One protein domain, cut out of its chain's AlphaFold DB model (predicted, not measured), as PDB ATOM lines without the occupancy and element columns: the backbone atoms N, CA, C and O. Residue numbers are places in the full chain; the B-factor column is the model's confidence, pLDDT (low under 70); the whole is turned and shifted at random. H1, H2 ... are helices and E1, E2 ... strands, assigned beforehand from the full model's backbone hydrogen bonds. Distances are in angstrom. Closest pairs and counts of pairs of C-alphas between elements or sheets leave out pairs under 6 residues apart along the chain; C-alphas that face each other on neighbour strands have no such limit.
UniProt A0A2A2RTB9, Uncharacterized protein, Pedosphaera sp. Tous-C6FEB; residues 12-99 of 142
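AT A GLANCE: This is residues 12 to 99 of the 142 residues of an uncharacterized protein of Pedosphaera sp. Tous-C6FEB (UniProt A0A2A2RTB9). One twisted sheet of four strands, E1 to E4, has helices on both of its faces, in an elongated outline: H4 covers part of one face, and H2 is on the opposite face, beside the strands. H3 reaches the sheet with its last residues, the short H1 sits off the sheet after E1, and the loops round Glu 26 and Thr 43 make the two ends of the longest axis. The printed part has 88 residues, with four named helices and four named strands in the order E1 H1 E2 E3 E4 H2 H3 H4. The sheet runs E1 E2 E3 E4, all antiparallel, and the class is mixed, helices and strands. The whole is compact, with a radius of gyration of the C-alphas of 13.1 A, and spans 43 by 28 by 19 A.

HOW THE PARTS SIT: E1, residues 15 to 18, is an edge strand and the antiparallel neighbour of E2, residues 31 to 37; N 17 and O 32 are 2.8 A apart, within hydrogen-bond range. H1, residues 19 to 23, is only just not on the sheet, with 4 pairs of C-alphas within 10 A. E2, E3, residues 48 to 52, and E4, residues 58 to 60, form a meander, each strand the antiparallel neighbour of the one before. E2 and E3 are a hairpin, with N 48 and O 37 at 2.8 A. E3 and E4 are a hairpin too, with N 51 and O 59 at 2.8 A. E2 is staggered: it pairs with E1 over residues 31 to 34 and with E3 over 34 to 37. From edge to edge the strands' lines turn by 103 degrees. H2, residues 61 to 66, is on the sheet at a height of 8.4 A, over none of the strands, but only just, with 2 of its C-alphas falling on E3; the closest C-alphas of E3 and H2 are those of Phe 50 and Tyr 61, 4.9 A apart. H3, residues 69 to 76, only grazes the sheet, with residues 73 to 76. H2 and H3 are close but not clearly touching, Phe 64 and Arg 72 being closest with C-alphas 6.6 A apart, at a shallow tilt of 30 degrees, opposite ways. H4, residues 81 to 90, is on the opposite face from H2, over E2 and E3 at a height of 10.2 A. It runs slantwise to the strands, at 38 degrees to E2 on the local plane. H3 and H4 are apart. Every O i to N i+4 pair is within hydrogen-bond range in H1, H2 and H3, and 5 of 6 are in H4.

IN THESE COORDINATES: E1 begins at C-alpha 15, (54.693, 13.503, 170.144), and is 9.8 A long; H1 follows at 6.1 A. E2 is 20.0 A long, E3 13.2 A and E4 6.7 A. H2 is 8.7 A long, H3 10.5 A and H4 14.7 A, ending at C-alpha 90, (52.955, 28.903, 162.067).

THE WHOLE: The C-alphas of Glu 26 and Thr 43 are the two farthest apart, at 43.3 A. The printed part has no cut and no long link. The mean pLDDT of the printed part is 88.4, and no printed residue is under 70.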
ATOM      1  N   GLN A  12      48.381  19.313 169.519       90.00
ATOM      2  CA  GLN A  12      47.816  18.328 170.448       90.00
ATOM      3  C   GLN A  12      48.101  16.887 170.023       90.00
ATOM      4  O   GLN A  12      48.087  15.984 170.855       90.00
ATOM      5  N   ASP A  13      48.356  16.669 168.734       91.12
ATOM      6  CA  ASP A  13      48.677  15.354 168.198       91.12
ATOM      7  C   ASP A  13      50.189  15.122 168.050       91.12
ATOM      8  O   ASP A  13      50.593  14.057 167.572       91.12
ATOM      9  N   PHE A  14      51.020  16.097 168.435       93.06
ATOM     10  CA  PHE A  14      52.475  16.007 168.343       93.06
ATOM     11  C   PHE A  14      53.025  15.165 169.488       93.06
ATOM     12  O   PHE A  14      52.706  15.382 170.657       93.06
ATOM     13  N   GLN A  15      53.909  14.230 169.158       94.38
ATOM     14  CA  GLN A  15      54.693  13.503 170.144       94.38
ATOM     15  C   GLN A  15      56.082  14.132 170.197       94.38
ATOM     16  O   GLN A  15      56.841  14.074 169.230       94.38
ATOM     17  N   LEU A  16      56.400  14.768 171.321       93.25
ATOM     18  CA  LEU A  16      57.691  15.406 171.536       93.25
ATOM     19  C   LEU A  16      58.680  14.392 172.116       93.25
ATOM     20  O   LEU A  16      58.481  13.885 173.218       93.25
ATOM     21  N   LEU A  17      59.755  14.122 171.385       91.69
ATOM     22  CA  LEU A  17      60.859  13.277 171.820       91.69
ATOM     23  C   LEU A  17      62.022  14.156 172.268       91.69
ATOM     24  O   LEU A  17      62.564  14.921 171.473       91.69
ATOM     25  N   GLU A  18      62.426  14.030 173.529       90.00
ATOM     26  CA  GLU A  18      63.655  14.635 174.041       90.00
ATOM     27  C   GLU A  18      64.821  13.662 173.836       90.00
ATOM     28  O   GLU A  18      64.911  12.626 174.499       90.00
ATOM     29  N   LEU A  19      65.713  13.974 172.895       85.00
ATOM     30  CA  LEU A  19      66.773  13.056 172.484       85.00
ATOM     31  C   LEU A  19      67.854  12.885 173.559       85.00
ATOM     32  O   LEU A  19      68.409  11.794 173.665       85.00
ATOM     33  N   SER A  20      68.115  13.894 174.400       84.06
ATOM     34  CA  SER A  20      69.060  13.751 175.520       84.06
ATOM     35  C   SER A  20      68.628  12.690 176.525       84.06
ATOM     36  O   SER A  20      69.465  11.931 177.011       84.06
ATOM     37  N   GLN A  21      67.322  12.576 176.794       79.44
ATOM     38  CA  GLN A  21      66.795  11.533 177.676       79.44
ATOM     39  C   GLN A  21      66.979  10.135 177.079       79.44
ATOM     40  O   GLN A  21      67.288   9.195 177.809       79.44
ATOM     41  N   LEU A  22      66.826   9.999 175.758       74.94
ATOM     42  CA  LEU A  22      67.021   8.729 175.052       74.94
ATOM     43  C   LEU A  22      68.497   8.323 174.966       74.94
ATOM     44  O   LEU A  22      68.805   7.135 174.965       74.94
ATOM     45  N   LEU A  23      69.399   9.301 174.885       75.38
ATOM     46  CA  LEU A  23      70.843   9.086 174.763       75.38
ATOM     47  C   LEU A  23      71.581   9.137 176.110       75.38
ATOM     48  O   LEU A  23      72.802   9.001 176.135       75.38
ATOM     49  N   HIS A  24      70.859   9.314 177.221       75.06
ATOM     50  CA  HIS A  24      71.414   9.460 178.572       75.06
ATOM     51  C   HIS A  24      72.502  10.544 178.681       75.06
ATOM     52  O   HIS A  24      73.488  10.382 179.399       75.06
ATOM     53  N   THR A  25      72.333  11.653 177.962       74.31
ATOM     54  CA  THR A  25      73.264  12.785 177.994       74.31
ATOM     55  C   THR A  25      72.762  13.877 178.932       74.31
ATOM     56  O   THR A  25      71.566  14.163 178.969       74.31
ATOM     57  N   GLU A  26      73.674  14.540 179.642       71.00
ATOM     58  CA  GLU A  26      73.358  15.706 180.472       71.00
ATOM     59  C   GLU A  26      72.866  16.884 179.606       71.00
ATOM     60  O   GLU A  26      73.510  17.247 178.620       71.00
ATOM     61  N   GLY A  27      71.742  17.500 179.986       71.81
ATOM     62  CA  GLY A  27      71.152  18.652 179.290       71.81
ATOM     63  C   GLY A  27      69.718  18.426 178.798       71.81
ATOM     64  O   GLY A  27      69.217  17.302 178.763       71.81
ATOM     65  N   ARG A  28      69.038  19.521 178.431       78.44
ATOM     66  CA  ARG A  28      67.703  19.475 177.812       78.44
ATOM     67  C   ARG A  28      67.821  19.557 176.297       78.44
ATOM     68  O   ARG A  28      68.447  20.489 175.797       78.44
ATOM     69  N   GLY A  29      67.163  18.636 175.599       82.75
ATOM     70  CA  GLY A  29      67.157  18.578 174.138       82.75
ATOM     71  C   GLY A  29      68.423  17.953 173.525       82.75
ATOM     72  O   GLY A  29      69.312  17.512 174.248       82.75
ATOM     73  N   PRO A  30      68.524  17.888 172.186       89.69
ATOM     74  CA  PRO A  30      67.569  18.420 171.215       89.69
ATOM     75  C   PRO A  30      66.232  17.671 171.220       89.69
ATOM     76  O   PRO A  30      66.126  16.532 171.677       89.69
ATOM     77  N   PHE A  31      65.201  18.333 170.712       92.94
ATOM     78  CA  PHE A  31      63.847  17.814 170.613       92.94
ATOM     79  C   PHE A  31      63.509  17.445 169.173       92.94
ATOM     80  O   PHE A  31      63.913  18.123 168.228       92.94
ATOM     81  N   MET A  32      62.720  16.394 169.006       94.88
ATOM     82  CA  MET A  32      62.168  15.978 167.723       94.88
ATOM     83  C   MET A  32      60.666  15.779 167.874       94.88
ATOM     84  O   MET A  32      60.205  15.257 168.885       94.88
ATOM     85  N   VAL A  33      59.894  16.187 166.872       96.19
ATOM     86  CA  VAL A  33      58.447  15.967 166.861       96.19
ATOM     87  C   VAL A  33      58.129  14.828 165.916       96.19
ATOM     88  O   VAL A  33      58.514  14.860 164.746       96.19
ATOM     89  N   VAL A  34      57.407  13.837 166.430       95.81
ATOM     90  CA  VAL A  34      56.946  12.689 165.657       95.81
ATOM     91  C   VAL A  34      55.435  12.541 165.729       95.81
ATOM     92  O   VAL A  34      54.775  13.014 166.656       95.81
ATOM     93  N   GLN A  35      54.880  11.876 164.726       95.44
ATOM     94  CA  GLN A  35      53.476  11.501 164.700       95.44
ATOM     95  C   GLN A  35      53.309  10.185 163.949       95.44
ATOM     96  O   GLN A  35      53.937   9.957 162.914       95.44
ATOM     97  N   GLU A  36      52.448   9.320 164.470       93.44
ATOM     98  CA  GLU A  36      52.019   8.108 163.783       93.44
ATOM     99  C   GLU A  36      50.651   8.325 163.135       93.44
ATOM    100  O   GLU A  36      49.753   8.929 163.736       93.44
ATOM    101  N   GLY A  37      50.489   7.831 161.912       92.69
ATOM    102  CA  GLY A  37      49.239   7.937 161.173       92.69
ATOM    103  C   GLY A  37      49.397   7.598 159.698       92.69
ATOM    104  O   GLY A  37      50.402   7.031 159.279       92.69
ATOM    105  N   ALA A  38      48.397   7.947 158.898       91.50
ATOM    106  CA  ALA A  38      48.474   7.900 157.441       91.50
ATOM    107  C   ALA A  38      48.755   9.292 156.863       91.50
ATOM    108  O   ALA A  38      48.280  10.297 157.401       91.50
ATOM    109  N   ALA A  39      49.484   9.357 155.748       90.81
ATOM    110  CA  ALA A  39      49.598  10.596 154.984       90.81
ATOM    111  C   ALA A  39      48.212  10.996 154.429       90.81
ATOM    112  O   ALA A  39      47.470  10.116 153.994       90.81
ATOM    113  N   PRO A  40      47.852  12.295 154.391       88.94
ATOM    114  CA  PRO A  40      46.537  12.743 153.912       88.94
ATOM    115  C   PRO A  40      46.219  12.344 152.474       88.94
ATOM    116  O   PRO A  40      45.056  12.175 152.121       88.94
ATOM    117  N   GLU A  41      47.253  12.210 151.649       86.00
ATOM    118  CA  GLU A  41      47.133  11.887 150.228       86.00
ATOM    119  C   GLU A  41      47.275  10.374 149.965       86.00
ATOM    120  O   GLU A  41      47.111   9.922 148.833       86.00
ATOM    121  N   ASP A  42      47.536   9.561 151.000       85.31
ATOM    122  CA  ASP A  42      47.636   8.107 150.860       85.31
ATOM    123  C   ASP A  42      46.253   7.450 150.912       85.31
ATOM    124  O   ASP A  42      45.704   7.158 151.977       85.31
ATOM    125  N   THR A  43      45.711   7.147 149.733       82.56
ATOM    126  CA  THR A  43      44.410   6.482 149.580       82.56
ATOM    127  C   THR A  43      44.359   5.087 150.200       82.56
ATOM    128  O   THR A  43      43.273   4.596 150.499       82.56
ATOM    129  N   ALA A  44      45.506   4.427 150.385       85.38
ATOM    130  CA  ALA A  44      45.582   3.121 151.031       85.38
ATOM    131  C   ALA A  44      45.636   3.223 152.566       85.38
ATOM    132  O   ALA A  44      45.637   2.191 153.236       85.38
ATOM    133  N   MET A  45      45.679   4.442 153.124       84.69
ATOM    134  CA  MET A  45      45.733   4.709 154.565       84.69
ATOM    135  C   MET A  45      46.850   3.920 155.264       84.69
ATOM    136  O   MET A  45      46.663   3.376 156.355       84.69
ATOM    137  N   ARG A  46      48.025   3.821 154.629       85.69
ATOM    138  CA  ARG A  46      49.154   3.096 155.219       85.69
ATOM    139  C   ARG A  46      49.627   3.832 156.461       85.69
ATOM    140  O   ARG A  46      49.965   5.013 156.413       85.69
ATOM    141  N   HIS A  47      49.662   3.108 157.571       88.31
ATOM    142  CA  HIS A  47      50.111   3.642 158.844       88.31
ATOM    143  C   HIS A  47      51.640   3.684 158.879       88.31
ATOM    144  O   HIS A  47      52.300   2.660 158.702       88.31
ATOM    145  N   CYS A  48      52.201   4.868 159.078       90.62
ATOM    146  CA  CYS A  48      53.632   5.139 159.114       90.62
ATOM    147  C   CYS A  48      53.946   6.128 160.240       90.62
ATOM    148  O   CYS A  48      53.062   6.809 160.759       90.62
ATOM    149  N   SER A  49      55.226   6.233 160.579       92.25
ATOM    150  CA  SER A  49      55.738   7.284 161.457       92.25
ATOM    151  C   SER A  49      56.297   8.428 160.614       92.25
ATOM    152  O   SER A  49      56.936   8.197 159.580       92.25
ATOM    153  N   PHE A  50      56.079   9.654 161.070       94.81
ATOM    154  CA  PHE A  50      56.530  10.881 160.426       94.81
ATOM    155  C   PHE A  50      57.290  11.756 161.417       94.81
ATOM    156  O   PHE A  50      57.007  11.729 162.614       94.81
ATOM    157  N   VAL A  51      58.236  12.536 160.904       95.56
ATOM    158  CA  VAL A  51      59.024  13.530 161.636       95.56
ATOM    159  C   VAL A  51      58.685  14.912 161.106       95.56
ATOM    160  O   VAL A  51      58.667  15.118 159.893       95.56
ATOM    161  N   LEU A  52      58.442  15.863 162.000       96.12
ATOM    162  CA  LEU A  52      58.267  17.259 161.619       96.12
ATOM    163  C   LEU A  52      59.622  17.883 161.274       96.12
ATOM    164  O   LEU A  52      60.543  17.893 162.091       96.12
ATOM    165  N   THR A  53      59.728  18.454 160.081       94.31
ATOM    166  CA  THR A  53      60.898  19.232 159.677       94.31
ATOM    167  C   THR A  53      60.797  20.673 160.187       94.31
ATOM    168  O   THR A  53      59.712  21.214 160.427       94.31
ATOM    169  N   ARG A  54      61.931  21.374 160.249       91.50
ATOM    170  CA  ARG A  54      62.005  22.815 160.524       91.50
ATOM    171  C   ARG A  54      61.338  23.665 159.437       91.50
ATOM    172  O   ARG A  54      61.074  24.833 159.702       91.50
ATOM    173  N   ARG A  55      61.019  23.108 158.258       90.69
ATOM    174  CA  ARG A  55      60.208  23.771 157.215       90.69
ATOM    175  C   ARG A  55      58.704  23.747 157.534       90.69
ATOM    176  O   ARG A  55      57.946  24.457 156.882       90.69
ATOM    177  N   GLY A  56      58.264  22.983 158.540       92.69
ATOM    178  CA  GLY A  56      56.841  22.814 158.868       92.69
ATOM    179  C   GLY A  56      56.135  21.763 158.007       92.69
ATOM    180  O   GLY A  56      54.924  21.833 157.808       92.69
ATOM    181  N   THR A  57      56.900  20.813 157.476       94.44
ATOM    182  CA  THR A  57      56.435  19.688 156.658       94.44
ATOM    183  C   THR A  57      56.732  18.370 157.360       94.44
ATOM    184  O   THR A  57      57.557  18.313 158.272       94.44
ATOM    185  N   TRP A  58      56.073  17.294 156.941       95.50
ATOM    186  CA  TRP A  58      56.260  15.968 157.520       95.50
ATOM    187  C   TRP A  58      57.125  15.094 156.628       95.50
ATOM    188  O   TRP A  58      56.809  14.884 155.464       95.50
ATOM    189  N   LEU A  59      58.186  14.526 157.181       93.81
ATOM    190  CA  LEU A  59      59.043  13.572 156.494       93.81
ATOM    191  C   LEU A  59      58.757  12.163 157.008       93.81
ATOM    192  O   LEU A  59      58.677  11.946 158.215       93.81
ATOM    193  N   HIS A  60      58.631  11.181 156.116       91.19
ATOM    194  CA  HIS A  60      58.535   9.789 156.552       91.19
ATOM    195  C   HIS A  60      59.758   9.393 157.388       91.19
ATOM    196  O   HIS A  60      60.898   9.603 156.974       91.19
ATOM    197  N   TYR A  61      59.530   8.744 158.530       88.94
ATOM    198  CA  TYR A  61      60.596   8.390 159.470       88.94
ATOM    199  C   TYR A  61      61.686   7.511 158.832       88.94
ATOM    200  O   TYR A  61      62.867   7.703 159.099       88.94
ATOM    201  N   TYR A  62      61.321   6.595 157.927       83.69
ATOM    202  CA  TYR A  62      62.305   5.762 157.226       83.69
ATOM    203  C   TYR A  62      63.216   6.572 156.284       83.69
ATOM    204  O   TYR A  62      64.385   6.228 156.137       83.69
ATOM    205  N   LEU A  63      62.704   7.649 155.669       84.06
ATOM    206  CA  LEU A  63      63.511   8.566 154.856       84.06
ATOM    207  C   LEU A  63      64.405   9.408 155.752       84.06
ATOM    208  O   LEU A  63      65.584   9.555 155.457       84.06
ATOM    209  N   PHE A  64      63.863   9.898 156.869       87.50
ATOM    210  CA  PHE A  64      64.645  10.598 157.879       87.50
ATOM    211  C   PHE A  64      65.849   9.763 158.322       87.50
ATOM    212  O   PHE A  64      66.959  10.268 158.275       87.50
ATOM    213  N   LEU A  65      65.660   8.485 158.672       83.19
ATOM    214  CA  LEU A  65      66.750   7.589 159.081       83.19
ATOM    215  C   LEU A  65      67.802   7.336 157.995       83.19
ATOM    216  O   LEU A  65      68.930   6.988 158.332       83.19
ATOM    217  N   ALA A  66      67.438   7.477 156.721       80.75
ATOM    218  CA  ALA A  66      68.365   7.289 155.614       80.75
ATOM    219  C   ALA A  66      69.291   8.495 155.407       80.75
ATOM    220  O   ALA A  66      70.306   8.349 154.737       80.75
ATOM    221  N   LEU A  67      68.950   9.672 155.949       81.12
ATOM    222  CA  LEU A  67      69.742  10.893 155.797       81.12
ATOM    223  C   LEU A  67      70.989  10.890 156.705       81.12
ATOM    224  O   LEU A  67      70.925  10.360 157.823       81.12
ATOM    225  N   PRO A  68      72.088  11.554 156.283       80.31
ATOM    226  CA  PRO A  68      73.259  11.782 157.131       80.31
ATOM    227  C   PRO A  68      72.884  12.439 158.461       80.31
ATOM    228  O   PRO A  68      71.900  13.180 158.547       80.31
ATOM    229  N   GLU A  69      73.645  12.172 159.522       82.06
ATOM    230  CA  GLU A  69      73.339  12.705 160.854       82.06
ATOM    231  C   GLU A  69      73.294  14.235 160.865       82.06
ATOM    232  O   GLU A  69      72.365  14.817 161.423       82.06
ATOM    233  N   GLU A  70      74.238  14.881 160.193       80.12
ATOM    234  CA  GLU A  70      74.350  16.332 160.082       80.12
ATOM    235  C   GLU A  70      73.083  16.923 159.456       80.12
ATOM    236  O   GLU A  70      72.484  17.853 160.001       80.12
ATOM    237  N   VAL A  71      72.610  16.310 158.367       83.19
ATOM    238  CA  VAL A  71      71.359  16.691 157.701       83.19
ATOM    239  C   VAL A  71      70.187  16.502 158.652       83.19
ATOM    240  O   VAL A  71      69.406  17.431 158.847       83.19
ATOM    241  N   ARG A  72      70.065  15.328 159.291       87.69
ATOM    242  CA  ARG A  72      68.977  15.021 160.238       87.69
ATOM    243  C   ARG A  72      68.890  16.058 161.356       87.69
ATOM    244  O   ARG A  72      67.792  16.523 161.670       87.69
ATOM    245  N   ARG A  73      70.038  16.434 161.926       86.69
ATOM    246  CA  ARG A  73      70.148  17.475 162.956       86.69
ATOM    247  C   ARG A  73      69.664  18.821 162.427       86.69
ATOM    248  O   ARG A  73      68.812  19.444 163.051       86.69
ATOM    249  N   CYS A  74      70.133  19.230 161.252       87.44
ATOM    250  CA  CYS A  74      69.737  20.497 160.646       87.44
ATOM    251  C   CYS A  74      68.247  20.569 160.303       87.44
ATOM    252  O   CYS A  74      67.627  21.605 160.527       87.44
ATOM    253  N   ILE A  75      67.651  19.503 159.764       89.94
ATOM    254  CA  ILE A  75      66.302  19.597 159.190       89.94
ATOM    255  C   ILE A  75      65.176  19.269 160.165       89.94
ATOM    256  O   ILE A  75      64.051  19.680 159.901       89.94
ATOM    257  N   ALA A  76      65.420  18.519 161.243       92.31
ATOM    258  CA  ALA A  76      64.341  17.968 162.074       92.31
ATOM    259  C   ALA A  76      64.591  18.024 163.590       92.31
ATOM    260  O   ALA A  76      63.735  17.584 164.359       92.31
ATOM    261  N   MET A  77      65.729  18.570 164.032       92.38
ATOM    262  CA  MET A  77      65.980  18.805 165.452       92.38
ATOM    263  C   MET A  77      65.715  20.262 165.836       92.38
ATOM    264  O   MET A  77      66.120  21.209 165.151       92.38
ATOM    265  N   PHE A  78      65.025  20.415 166.959       92.81
ATOM    266  CA  PHE A  78      64.707  21.681 167.599       92.81
ATOM    267  C   PHE A  78      65.531  21.805 168.875       92.81
ATOM    268  O   PHE A  78      65.579  20.874 169.679       92.81
ATOM    269  N   ASP A  79      66.174  22.947 169.076       90.44
ATOM    270  CA  ASP A  79      67.053  23.144 170.230       90.44
ATOM    271  C   ASP A  79      66.238  23.261 171.522       90.44
ATOM    272  O   ASP A  79      66.632  22.753 172.573       90.44
ATOM    273  N   THR A  80      65.051  23.868 171.436       91.00
ATOM    274  CA  THR A  80      64.153  24.053 172.573       91.00
ATOM    275  C   THR A  80      62.714  23.637 172.271       91.00
ATOM    276  O   THR A  80      62.250  23.629 171.132       91.00
ATOM    277  N   VAL A  81      61.954  23.358 173.332       90.44
ATOM    278  CA  VAL A  81      60.500  23.148 173.240       90.44
ATOM    279  C   VAL A  81      59.778  24.409 172.741       90.44
ATOM    280  O   VAL A  81      58.757  24.312 172.066       90.44
ATOM    281  N   ALA A  82      60.313  25.599 173.036       90.88
ATOM    282  CA  ALA A  82      59.749  26.853 172.543       90.88
ATOM    283  C   ALA A  82      59.819  26.936 171.010       90.88
ATOM    284  O   ALA A  82      58.847  27.355 170.388       90.88
ATOM    285  N   ASP A  83      60.906  26.452 170.399       92.06
ATOM    286  CA  ASP A  83      61.038  26.398 168.937       92.06
ATOM    287  C   ASP A  83      60.000  25.465 168.306       92.06
ATOM    288  O   ASP A  83      59.471  25.751 167.230       92.06
ATOM    289  N   VAL A  84      59.667  24.368 168.993       91.88
ATOM    290  CA  VAL A  84      58.613  23.443 168.562       91.88
ATOM    291  C   VAL A  84      57.251  24.131 168.561       91.88
ATOM    292  O   VAL A  84      56.524  24.040 167.570       91.88
ATOM    293  N   PHE A  85      56.900  24.839 169.637       91.19
ATOM    294  CA  PHE A  85      55.620  25.547 169.711       91.19
ATOM    295  C   PHE A  85      55.545  26.710 168.723       91.19
ATOM    296  O   PHE A  85      54.553  26.821 168.005       91.19
ATOM    297  N   ALA A  86      56.613  27.501 168.595       91.75
ATOM    298  CA  ALA A  86      56.695  28.560 167.594       91.75
ATOM    299  C   ALA A  86      56.526  27.999 166.174       91.75
ATOM    300  O   ALA A  86      55.837  28.590 165.341       91.75
ATOM    301  N   ARG A  87      57.091  26.817 165.888       93.50
ATOM    302  CA  ARG A  87      56.843  26.130 164.620       93.50
ATOM    303  C   ARG A  87      55.376  25.737 164.488       93.50
ATOM    304  O   ARG A  87      54.774  26.100 163.481       93.50
ATOM    305  N   ALA A  88      54.804  25.060 165.480       90.62
ATOM    306  CA  ALA A  88      53.419  24.589 165.456       90.62
ATOM    307  C   ALA A  88      52.403  25.719 165.205       90.62
ATOM    308  O   ALA A  88      51.482  25.546 164.411       90.62
ATOM    309  N   GLU A  89      52.602  26.892 165.810       90.19
ATOM    310  CA  GLU A  89      51.739  28.071 165.631       90.19
ATOM    311  C   GLU A  89      51.718  28.600 164.191       90.19
ATOM    312  O   GLU A  89      50.713  29.144 163.735       90.19
ATOM    313  N   THR A  90      52.818  28.427 163.455       91.31
ATOM    314  CA  THR A  90      52.955  28.903 162.067       91.31
ATOM    315  C   THR A  90      52.510  27.881 161.025       91.31
ATOM    316  O   THR A  90      52.508  28.181 159.828       91.31
ATOM    317  N   MET A  91      52.165  26.659 161.441       92.12
ATOM    318  CA  MET A  91      51.853  25.587 160.505       92.12
ATOM    319  C   MET A  91      50.475  25.796 159.862       92.12
ATOM    320  O   MET A  91      49.494  26.085 160.551       92.12
ATOM    321  N   PRO A  92      50.358  25.632 158.532       91.50
ATOM    322  CA  PRO A  92      49.072  25.735 157.857       91.50
ATOM    323  C   PRO A  92      48.148  24.586 158.277       91.50
ATOM    324  O   PRO A  92      48.607  23.507 158.634       91.50
ATOM    325  N   ALA A  93      46.831  24.759 158.149       87.44
ATOM    326  CA  ALA A  93      45.882  23.673 158.423       87.44
ATOM    327  C   ALA A  93      46.076  22.463 157.485       87.44
ATOM    328  O   ALA A  93      45.839  21.320 157.872       87.44
ATOM    329  N   ARG A  94      46.519  22.710 156.242       91.50
ATOM    330  CA  ARG A  94      46.826  21.651 155.277       91.50
ATOM    331  C   ARG A  94      48.175  21.019 155.605       91.50
ATOM    332  O   ARG A  94      49.212  21.671 155.525       91.50
ATOM    333  N   VAL A  95      48.144  19.726 155.894       93.75
ATOM    334  CA  VAL A  95      49.337  18.903 156.090       93.75
ATOM    335  C   VAL A  95      50.047  18.686 154.754       93.75
ATOM    336  O   VAL A  95      49.409  18.331 153.762       93.75
ATOM    337  N   LYS A  96      51.369  18.872 154.747       93.06
ATOM    338  CA  LYS A  96      52.250  18.538 153.623       93.06
ATOM    339  C   LYS A  96      53.235  17.460 154.065       93.06
ATOM    340  O   LYS A  96      53.923  17.644 155.069       93.06
ATOM    341  N   VAL A  97      53.294  16.367 153.308       92.00
ATOM    342  CA  VAL A  97      54.298  15.307 153.459       92.00
ATOM    343  C   VAL A  97      55.351  15.494 152.374       92.00
ATOM    344  O   VAL A  97      55.001  15.764 151.229       92.00
ATOM    345  N   GLU A  98      56.623  15.396 152.740       88.81
ATOM    346  CA  GLU A  98      57.735  15.542 151.808       88.81
ATOM    347  C   GLU A  98      57.852  14.325 150.893       88.81
ATOM    348  O   GLU A  98      57.778  13.174 151.334       88.81
ATOM    349  N   ASP A  99      58.071  14.611 149.616       79.00
ATOM    350  CA  ASP A  99      58.370  13.633 148.582       79.00
ATOM    351  C   ASP A  99      59.870  13.649 148.232       79.00
ATOM    352  O   ASP A  99      60.694  14.308 148.873       79.00
TER     353      ASP A  99